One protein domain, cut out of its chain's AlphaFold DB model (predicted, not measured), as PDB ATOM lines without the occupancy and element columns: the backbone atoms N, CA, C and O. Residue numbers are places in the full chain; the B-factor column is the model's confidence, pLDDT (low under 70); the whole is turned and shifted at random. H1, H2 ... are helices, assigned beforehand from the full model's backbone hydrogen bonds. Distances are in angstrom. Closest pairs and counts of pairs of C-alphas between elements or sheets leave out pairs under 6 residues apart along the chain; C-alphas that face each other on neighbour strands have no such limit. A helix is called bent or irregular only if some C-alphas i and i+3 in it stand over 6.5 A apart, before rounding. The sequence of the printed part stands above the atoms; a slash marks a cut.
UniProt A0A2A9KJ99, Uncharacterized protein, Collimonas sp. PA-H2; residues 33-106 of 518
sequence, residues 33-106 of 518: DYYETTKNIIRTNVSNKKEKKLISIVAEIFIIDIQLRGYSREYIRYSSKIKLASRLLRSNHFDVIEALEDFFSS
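AT A GLANCE: This is residues 33 to 106 of the 518 residues of an uncharacterized protein of Collimonas sp. PA-H2 (UniProt A0A2A9KJ99). Four helices stand as a small up-and-down bundle, two helical hairpins set next to each other: H3, the longest helix by residues with 18, folds back through H4, and H1 folds back through H2. H4 packs between H1 and H3, and the ring of helices is loosest between H2 and H3. The printed part has 74 residues with four named helices, in the order H1, H2, H3, H4, and no named strand; the class is all helix. It is compact, with a radius of gyration of the C-alphas of 12.2 A and spans of 34 by 27 by 18 A.

IN THESE COORDINATES: H3 covers residues 73 to 90, 24.2 A from first to last C-alpha; it is neither bent nor irregular, but only just: C-alphas 83 and 86 are 6.4 A apart. H4 covers residues 96 to 104 and ends at C-alpha 104 (44.128, 7.938, 18.042). H1 covers residues 34 to 48, 21.0 A long, from C-alpha 34 (53.307, 0.450, 25.235). H2 covers residues 52 to 68, 24.5 A long.

HOW THE PARTS SIT: H3, with residues 79 to 87 alone, touches H4, the closest C-alphas being those of Lys 83 and Phe 103, 5.6 A apart. These two run opposite ways at a shallow tilt of 20 degrees and form a helical hairpin. H4 touches H1, closest at the C-alphas of Arg 43 and Ile 97, 6.8 A, opposite ways at a shallow tilt of 16 degrees. H1 and H2, also a helical hairpin, touch at the C-alphas of Ile 42 and Ile 55, 5.9 A, opposite ways at a shallow tilt of 29 degrees. H2 and H3 are close but not clearly touching, at a steep tilt of 40 degrees. H1 and H3 are apart, as are H2 and H4. Every O i to N i+4 pair is within hydrogen-bond range in H1, H2 and H4; in H3, 11 of 14 are.

THE WHOLE: The two C-alphas farthest apart, those of Asp 33 and Asn 92, are 34.2 A apart. The printed part has no cut, and its three links are tight. Residues 48 to 53 and 89 to 94 stand free. The mean pLDDT of the printed part is 86.9, with residues 91 to 93 under 70.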
ATOM      1  N   ASP A  33      55.224   2.814  28.113       73.25
ATOM      2  CA  ASP A  33      55.349   3.342  26.746       73.25
ATOM      3  C   ASP A  33      54.607   2.493  25.702       73.25
ATOM      4  O   ASP A  33      54.674   2.762  24.500       73.25
ATOM      5  N   TYR A  34      53.898   1.444  26.130       80.94
ATOM      6  CA  TYR A  34      53.307   0.450  25.235       80.94
ATOM      7  C   TYR A  34      52.280   1.056  24.277       80.94
ATOM      8  O   TYR A  34      52.272   0.742  23.086       80.94
ATOM      9  N   TYR A  35      51.459   1.978  24.773       84.62
ATOM     10  CA  TYR A  35      50.424   2.658  23.995       84.62
ATOM     11  C   TYR A  35      51.007   3.545  22.891       84.62
ATOM     12  O   TYR A  35      50.642   3.405  21.723       84.62
ATOM     13  N   GLU A  36      51.970   4.401  23.236       87.81
ATOM     14  CA  GLU A  36      52.642   5.278  22.268       87.81
ATOM     15  C   GLU A  36      53.475   4.474  21.268       87.81
ATOM     16  O   GLU A  36      53.439   4.728  20.063       87.81
ATOM     17  N   THR A  37      54.159   3.429  21.739       87.75
ATOM     18  CA  THR A  37      54.912   2.507  20.880       87.75
ATOM     19  C   THR A  37      53.992   1.827  19.870       87.75
ATOM     20  O   THR A  37      54.301   1.780  18.680       87.75
ATOM     21  N   THR A  38      52.826   1.354  20.312       89.75
ATOM     22  CA  THR A  38      51.836   0.706  19.444       89.75
ATOM     23  C   THR A  38      51.298   1.677  18.388       89.75
ATOM     24  O   THR A  38      51.271   1.326  17.203       89.75
ATOM     25  N   LYS A  39      50.952   2.920  18.771       91.56
ATOM     26  CA  LYS A  39      50.539   3.981  17.829       91.56
ATOM     27  C   LYS A  39      51.619   4.260  16.781       91.56
ATOM     28  O   LYS A  39      51.329   4.255  15.583       91.56
ATOM     29  N   ASN A  40      52.870   4.417  17.215       90.44
ATOM     30  CA  ASN A  40      54.006   4.690  16.334       90.44
ATOM     31  C   ASN A  40      54.268   3.546  15.349       90.44
ATOM     32  O   ASN A  40      54.418   3.791  14.154       90.44
ATOM     33  N   ILE A  41      54.252   2.291  15.811       90.44
ATOM     34  CA  ILE A  41      54.456   1.128  14.934       90.44
ATOM     35  C   ILE A  41      53.346   1.040  13.879       90.44
ATOM     36  O   ILE A  41      53.650   0.801  12.706       90.44
ATOM     37  N   ILE A  42      52.078   1.263  14.254       91.69
ATOM     38  CA  ILE A  42      50.962   1.298  13.293       91.69
ATOM     39  C   ILE A  42      51.185   2.422  12.281       91.69
ATOM     40  O   ILE A  42      51.157   2.166  11.076       91.69
ATOM     41  N   ARG A  43      51.460   3.641  12.755       90.50
ATOM     42  CA  ARG A  43      51.684   4.821  11.913       90.50
ATOM     43  C   ARG A  43      52.788   4.572  10.886       90.50
ATOM     44  O   ARG A  43      52.541   4.680   9.686       90.50
ATOM     45  N   THR A  44      53.977   4.166  11.334       90.50
ATOM     46  CA  THR A  44      55.143   3.940  10.469       90.50
ATOM     47  C   THR A  44      54.894   2.840   9.438       90.50
ATOM     48  O   THR A  44      55.212   3.014   8.259       90.50
ATOM     49  N   ASN A  45      54.301   1.709   9.834       90.00
ATOM     50  CA  ASN A  45      54.082   0.592   8.910       90.00
ATOM     51  C   ASN A  45      52.967   0.869   7.896       90.00
ATOM     52  O   ASN A  45      53.097   0.494   6.726       90.00
ATOM     53  N   VAL A  46      51.909   1.577   8.306       87.94
ATOM     54  CA  VAL A  46      50.843   2.009   7.393       87.94
ATOM     55  C   VAL A  46      51.376   3.032   6.385       87.94
ATOM     56  O   VAL A  46      51.124   2.861   5.189       87.94
ATOM     57  N   SER A  47      52.177   4.020   6.816       85.25
ATOM     58  CA  SER A  47      52.857   4.968   5.912       85.25
ATOM     59  C   SER A  47      53.716   4.251   4.874       85.25
ATOM     60  O   SER A  47      53.635   4.536   3.679       85.25
ATOM     61  N   ASN A  48      54.519   3.287   5.328       84.81
ATOM     62  CA  ASN A  48      55.475   2.581   4.482       84.81
ATOM     63  C   ASN A  48      54.824   1.510   3.593       84.81
ATOM     64  O   ASN A  48      55.513   0.932   2.751       84.81
ATOM     65  N   LYS A  49      53.520   1.231   3.765       82.19
ATOM     66  CA  LYS A  49      52.760   0.179   3.059       82.19
ATOM     67  C   LYS A  49      53.427  -1.206   3.140       82.19
ATOM     68  O   LYS A  49      53.272  -2.031   2.237       82.19
ATOM     69  N   LYS A  50      54.171  -1.462   4.219       75.62
ATOM     70  CA  LYS A  50      54.950  -2.688   4.453       75.62
ATOM     71  C   LYS A  50      54.362  -3.486   5.622       75.62
ATOM     72  O   LYS A  50      53.541  -2.990   6.378       75.62
ATOM     73  N   GLU A  51      54.747  -4.759   5.711       85.88
ATOM     74  CA  GLU A  51      54.507  -5.616   6.883       85.88
ATOM     75  C   GLU A  51      53.042  -5.742   7.346       85.88
ATOM     76  O   GLU A  51      52.706  -5.568   8.515       85.88
ATOM     77  N   LYS A  52      52.144  -6.150   6.439       86.94
ATOM     78  CA  LYS A  52      50.710  -6.367   6.741       86.94
ATOM     79  C   LYS A  52      50.455  -7.238   7.982       86.94
ATOM     80  O   LYS A  52      49.492  -7.006   8.706       86.94
ATOM     81  N   LYS A  53      51.319  -8.230   8.235       88.88
ATOM     82  CA  LYS A  53      51.247  -9.082   9.431       88.88
ATOM     83  C   LYS A  53      51.505  -8.302  10.713       88.88
ATOM     84  O   LYS A  53      50.732  -8.443  11.654       88.88
ATOM     85  N   LEU A  54      52.552  -7.475  10.724       90.00
ATOM     86  CA  LEU A  54      52.873  -6.642  11.873       90.00
ATOM     87  C   LEU A  54      51.736  -5.653  12.136       90.00
ATOM     88  O   LEU A  54      51.268  -5.571  13.265       90.00
ATOM     89  N   ILE A  55      51.210  -5.005  11.090       89.94
ATOM     90  CA  ILE A  55      50.049  -4.106  11.210       89.94
ATOM     91  C   ILE A  55      48.860  -4.830  11.857       89.94
ATOM     92  O   ILE A  55      48.258  -4.290  12.776       89.94
ATOM     93  N   SER A  56      48.535  -6.051  11.415       89.38
ATOM     94  CA  SER A  56      47.424  -6.831  11.983       89.38
ATOM     95  C   SER A  56      47.626  -7.127  13.471       89.38
ATOM     96  O   SER A  56      46.723  -6.889  14.263       89.38
ATOM     97  N   ILE A  57      48.810  -7.618  13.851       89.56
ATOM     98  CA  ILE A  57      49.123  -7.991  15.239       89.56
ATOM     99  C   ILE A  57      49.106  -6.756  16.146       89.56
ATOM    100  O   ILE A  57      48.498  -6.767  17.212       89.56
ATOM    101  N   VAL A  58      49.748  -5.673  15.713       91.19
ATOM    102  CA  VAL A  58      49.870  -4.444  16.504       91.19
ATOM    103  C   VAL A  58      48.520  -3.729  16.604       91.19
ATOM    104  O   VAL A  58      48.204  -3.180  17.653       91.19
ATOM    105  N   ALA A  59      47.673  -3.798  15.570       91.38
ATOM    106  CA  ALA A  59      46.301  -3.303  15.650       91.38
ATOM    107  C   ALA A  59      45.455  -4.097  16.661       91.38
ATOM    108  O   ALA A  59      44.718  -3.492  17.431       91.38
ATOM    109  N   GLU A  60      45.565  -5.429  16.707       90.00
ATOM    110  CA  GLU A  60      44.876  -6.242  17.725       90.00
ATOM    111  C   GLU A  60      45.330  -5.869  19.141       90.00
ATOM    112  O   GLU A  60      44.501  -5.642  20.022       90.00
ATOM    113  N   ILE A  61      46.642  -5.735  19.329       89.44
ATOM    114  CA  ILE A  61      47.256  -5.284  20.578       89.44
ATOM    115  C   ILE A  61      46.736  -3.903  20.992       89.44
ATOM    116  O   ILE A  61      46.338  -3.726  22.141       89.44
ATOM    117  N   PHE A  62      46.688  -2.946  20.062       91.75
ATOM    118  CA  PHE A  62      46.178  -1.599  20.317       91.75
ATOM    119  C   PHE A  62      44.749  -1.630  20.857       91.75
ATOM    120  O   PHE A  62      44.441  -0.964  21.841       91.75
ATOM    121  N   ILE A  63      43.881  -2.435  20.234       91.44
ATOM    122  CA  ILE A  63      42.481  -2.569  20.644       91.44
ATOM    123  C   ILE A  63      42.355  -3.187  22.043       91.44
ATOM    124  O   ILE A  63      41.449  -2.811  22.789       91.44
ATOM    125  N   ILE A  64      43.242  -4.114  22.413       86.00
ATOM    126  CA  ILE A  64      43.294  -4.675  23.769       86.00
ATOM    127  C   ILE A  64      43.758  -3.605  24.764       86.00
ATOM    128  O   ILE A  64      43.121  -3.425  25.799       86.00
ATOM    129  N   ASP A  65      44.816  -2.859  24.444       87.00
ATOM    130  CA  ASP A  65      45.371  -1.838  25.337       87.00
ATOM    131  C   ASP A  65      44.363  -0.716  25.636       87.00
ATOM    132  O   ASP A  65      44.140  -0.366  26.793       87.00
ATOM    133  N   ILE A  66      43.650  -0.208  24.625       89.44
ATOM    134  CA  ILE A  66      42.608   0.807  24.857       89.44
ATOM    135  C   ILE A  66      41.426   0.266  25.683       89.44
ATOM    136  O   ILE A  66      40.841   1.020  26.460       89.44
ATOM    137  N   GLN A  67      41.090  -1.028  25.581       87.25
ATOM    138  CA  GLN A  67      40.086  -1.649  26.459       87.25
ATOM    139  C   GLN A  67      40.584  -1.708  27.907       87.25
ATOM    140  O   GLN A  67      39.851  -1.323  28.818       87.25
ATOM    141  N   LEU A  68      41.845  -2.099  28.124       83.19
ATOM    142  CA  LEU A  68      42.471  -2.120  29.452       83.19
ATOM    143  C   LEU A  68      42.578  -0.721  30.074       83.19
ATOM    144  O   LEU A  68      42.435  -0.569  31.286       83.19
ATOM    145  N   ARG A  69      42.750   0.318  29.249       84.50
ATOM    146  CA  ARG A  69      42.701   1.736  29.656       84.50
ATOM    147  C   ARG A  69      41.293   2.227  30.027       84.50
ATOM    148  O   ARG A  69      41.143   3.361  30.486       84.50
ATOM    149  N   GLY A  70      40.271   1.385  29.861       86.31
ATOM    150  CA  GLY A  70      38.909   1.614  30.338       86.31
ATOM    151  C   GLY A  70      37.928   2.138  29.292       86.31
ATOM    152  O   GLY A  70      36.840   2.564  29.680       86.31
ATOM    153  N   TYR A  71      38.275   2.123  28.000       90.56
ATOM    154  CA  TYR A  71      37.337   2.472  26.930       90.56
ATOM    155  C   TYR A  71      36.373   1.325  26.627       90.56
ATOM    156  O   TYR A  71      36.777   0.171  26.473       90.56
ATOM    157  N   SER A  72      35.091   1.653  26.474       89.38
ATOM    158  CA  SER A  72      34.070   0.686  26.078       89.38
ATOM    159  C   SER A  72      34.262   0.213  24.632       89.38
ATOM    160  O   SER A  72      34.682   0.952  23.734       89.38
ATOM    161  N   ARG A  73      33.895  -1.041  24.369       87.62
ATOM    162  CA  ARG A  73      33.960  -1.647  23.027       87.62
ATOM    163  C   ARG A  73      33.045  -0.951  22.038       87.62
ATOM    164  O   ARG A  73      33.381  -0.805  20.861       87.62
ATOM    165  N   GLU A  74      31.898  -0.505  22.521       88.69
ATOM    166  CA  GLU A  74      30.919   0.265  21.781       88.69
ATOM    167  C   GLU A  74      31.518   1.600  21.330       88.69
ATOM    168  O   GLU A  74      31.369   1.953  20.157       88.69
ATOM    169  N   TYR A  75      32.268   2.286  22.201       91.94
ATOM    170  CA  TYR A  75      32.983   3.504  21.830       91.94
ATOM    171  C   TYR A  75      34.092   3.231  20.816       91.94
ATOM    172  O   TYR A  75      34.165   3.910  19.794       91.94
ATOM    173  N   ILE A  76      34.899   2.188  21.021       93.00
ATOM    174  CA  ILE A  76      35.953   1.793  20.073       93.00
ATOM    175  C   ILE A  76      35.358   1.515  18.687       93.00
ATOM    176  O   ILE A  76      35.855   2.014  17.672       93.00
ATOM    177  N   ARG A  77      34.250   0.767  18.624       91.06
ATOM    178  CA  ARG A  77      33.513   0.487  17.383       91.06
ATOM    179  C   ARG A  77      32.945   1.764  16.766       91.06
ATOM    180  O   ARG A  77      33.030   1.938  15.548       91.06
ATOM    181  N   TYR A  78      32.344   2.630  17.577       91.44
ATOM    182  CA  TYR A  78      31.780   3.907  17.144       91.44
ATOM    183  C   TYR A  78      32.855   4.803  16.517       91.44
ATOM    184  O   TYR A  78      32.704   5.224  15.365       91.44
ATOM    185  N   SER A  79      33.972   4.999  17.220       92.56
ATOM    186  CA  SER A  79      35.127   5.770  16.760       92.56
ATOM    187  C   SER A  79      35.728   5.160  15.497       92.56
ATOM    188  O   SER A  79      35.900   5.867  14.510       92.56
ATOM    189  N   SER A  80      35.919   3.838  15.444       92.25
ATOM    190  CA  SER A  80      36.425   3.147  14.244       92.25
ATOM    191  C   SER A  80      35.519   3.363  13.028       92.25
ATOM    192  O   SER A  80      35.987   3.626  11.918       92.25
ATOM    193  N   LYS A  81      34.195   3.294  13.219       90.38
ATOM    194  CA  LYS A  81      33.228   3.486  12.132       90.38
ATOM    195  C   LYS A  81      33.243   4.919  11.606       90.38
ATOM    196  O   LYS A  81      33.217   5.121  10.394       90.38
ATOM    197  N   ILE A  82      33.250   5.907  12.496       88.62
ATOM    198  CA  ILE A  82      33.151   7.316  12.105       88.62
ATOM    199  C   ILE A  82      34.484   7.833  11.582       88.62
ATOM    200  O   ILE A  82      34.516   8.460  10.527       88.62
ATOM    201  N   LYS A  83      35.577   7.554  12.286       89.50
ATOM    202  CA  LYS A  83      36.882   8.164  12.026       89.50
ATOM    203  C   LYS A  83      37.661   7.444  10.928       89.50
ATOM    204  O   LYS A  83      38.353   8.106  10.169       89.50
ATOM    205  N   LEU A  84      37.483   6.127  10.777       88.25
ATOM    206  CA  LEU A  84      38.184   5.338   9.756       88.25
ATOM    207  C   LEU A  84      37.247   4.911   8.621       88.25
ATOM    208  O   LEU A  84      37.404   5.351   7.484       88.25
ATOM    209  N   ALA A  85      36.235   4.089   8.917       85.25
ATOM    210  CA  ALA A  85      35.416   3.467   7.870       85.25
ATOM    211  C   ALA A  85      34.613   4.486   7.043       85.25
ATOM    212  O   ALA A  85      34.514   4.353   5.827       85.25
ATOM    213  N   SER A  86      34.060   5.527   7.676       83.75
ATOM    214  CA  SER A  86      33.300   6.550   6.947       83.75
ATOM    215  C   SER A  86      34.185   7.390   6.018       83.75
ATOM    216  O   SER A  86      33.739   7.736   4.926       83.75
ATOM    217  N   ARG A  87      35.443   7.663   6.406       82.50
ATOM    218  CA  ARG A  87      36.417   8.382   5.568       82.50
ATOM    219  C   ARG A  87      36.814   7.538   4.354       82.50
ATOM    220  O   ARG A  87      36.751   8.039   3.235       82.50
ATOM    221  N   LEU A  88      37.090   6.248   4.574       78.00
ATOM    222  CA  LEU A  88      37.369   5.260   3.521       78.00
ATOM    223  C   LEU A  88      36.237   5.142   2.488       78.00
ATOM    224  O   LEU A  88      36.506   4.930   1.313       78.00
ATOM    225  N   LEU A  89      34.977   5.264   2.919       76.00
ATOM    226  CA  LEU A  89      33.814   5.161   2.031       76.00
ATOM    227  C   LEU A  89      33.497   6.459   1.276       76.00
ATOM    228  O   LEU A  89      32.892   6.404   0.209       76.00
ATOM    229  N   ARG A  90      33.829   7.625   1.845       74.94
ATOM    230  CA  ARG A  90      33.437   8.936   1.297       74.94
ATOM    231  C   ARG A  90      34.437   9.516   0.309       74.94
ATOM    232  O   ARG A  90      34.026  10.297  -0.542       74.94
ATOM    233  N   SER A  91      35.720   9.185   0.435       67.62
ATOM    234  CA  SER A  91      36.753   9.744  -0.433       67.62
ATOM    235  C   SER A  91      37.688   8.673  -0.967       67.62
ATOM    236  O   SER A  91      38.260   7.898  -0.204       67.62
ATOM    237  N   ASN A  92      37.915   8.702  -2.283       62.78
ATOM    238  CA  ASN A  92      38.945   7.890  -2.934       62.78
ATOM    239  C   ASN A  92      40.369   8.365  -2.588       62.78
ATOM    240  O   ASN A  92      41.320   7.620  -2.801       62.78
ATOM    241  N   HIS A  93      40.520   9.589  -2.063       66.50
ATOM    242  CA  HIS A  93      41.791  10.154  -1.608       66.50
ATOM    243  C   HIS A  93      41.599  10.861  -0.263       66.50
ATOM    244  O   HIS A  93      40.884  11.856  -0.166       66.50
ATOM    245  N   PHE A  94      42.236  10.353   0.785       77.19
ATOM    246  CA  PHE A  94      42.322  11.027   2.077       77.19
ATOM    247  C   PHE A  94      43.711  10.798   2.670       77.19
ATOM    248  O   PHE A  94      44.364   9.796   2.361       77.19
ATOM    249  N   ASP A  95      44.163  11.728   3.506       85.69
ATOM    250  CA  ASP A  95      45.412  11.562   4.237       85.69
ATOM    251  C   ASP A  95      45.231  10.467   5.298       85.69
ATOM    252  O   ASP A  95      44.472  10.601   6.263       85.69
ATOM    253  N   VAL A  96      45.901   9.338   5.071       86.31
ATOM    254  CA  VAL A  96      45.823   8.160   5.938       86.31
ATOM    255  C   VAL A  96      46.405   8.454   7.316       86.31
ATOM    256  O   VAL A  96      45.893   7.937   8.306       86.31
ATOM    257  N   ILE A  97      47.448   9.280   7.397       88.75
ATOM    258  CA  ILE A  97      48.095   9.611   8.667       88.75
ATOM    259  C   ILE A  97      47.231  10.579   9.450       88.75
ATOM    260  O   ILE A  97      46.972  10.319  10.618       88.75
ATOM    261  N   GLU A  98      46.676  11.600   8.805       89.94
ATOM    262  CA  GLU A  98      45.703  12.481   9.457       89.94
ATOM    263  C   GLU A  98      44.489  11.697   9.992       89.94
ATOM    264  O   GLU A  98      44.050  11.911  11.120       89.94
ATOM    265  N   ALA A  99      43.969  10.735   9.220       89.81
ATOM    266  CA  ALA A  99      42.858   9.894   9.663       89.81
ATOM    267  C   ALA A  99      43.220   8.986  10.853       89.81
ATOM    268  O   ALA A  99      42.380   8.774  11.731       89.81
ATOM    269  N   LEU A 100      44.445   8.449  10.887       91.25
ATOM    270  CA  LEU A 100      44.937   7.656  12.016       91.25
ATOM    271  C   LEU A 100      45.135   8.513  13.265       91.25
ATOM    272  O   LEU A 100      44.704   8.099  14.335       91.25
ATOM    273  N   GLU A 101      45.713   9.706  13.138       91.75
ATOM    274  CA  GLU A 101      45.899  10.624  14.268       91.75
ATOM    275  C   GLU A 101      44.553  11.113  14.825       91.75
ATOM    276  O   GLU A 101      44.340  11.099  16.037       91.75
ATOM    277  N   ASP A 102      43.586  11.446  13.962       90.94
ATOM    278  CA  ASP A 102      42.224  11.783  14.400       90.94
ATOM    279  C   ASP A 102      41.557  10.600  15.129       90.94
ATOM    280  O   ASP A 102      40.864  10.781  16.134       90.94
ATOM    281  N   PHE A 103      41.794   9.367  14.675       93.44
ATOM    282  CA  PHE A 103      41.331   8.173  15.380       93.44
ATOM    283  C   PHE A 103      42.029   7.988  16.736       93.44
ATOM    284  O   PHE A 103      41.336   7.805  17.735       93.44
ATOM    285  N   PHE A 104      43.360   8.084  16.801       93.62
ATOM    286  CA  PHE A 104      44.128   7.938  18.042       93.62
ATOM    287  C   PHE A 104      43.758   8.991  19.086       93.62
ATOM    288  O   PHE A 104      43.535   8.634  20.243       93.62
ATOM    289  N   SER A 105      43.527  10.238  18.664       91.69
ATOM    290  CA  SER A 105      43.103  11.333  19.551       91.69
ATOM    291  C   SER A 105      41.780  11.069  20.289       91.69
ATOM    292  O   SER A 105      41.462  11.718  21.289       91.69
ATOM    293  N   SER A 106      40.988  10.096  19.820       91.00
ATOM    294  CA  SER A 106      39.757   9.671  20.493       91.00
ATOM    295  C   SER A 106      40.032   8.900  21.793       91.00
ATOM    296  O   SER A 106      39.135   8.809  22.631       91.00
TER     297      SER A 106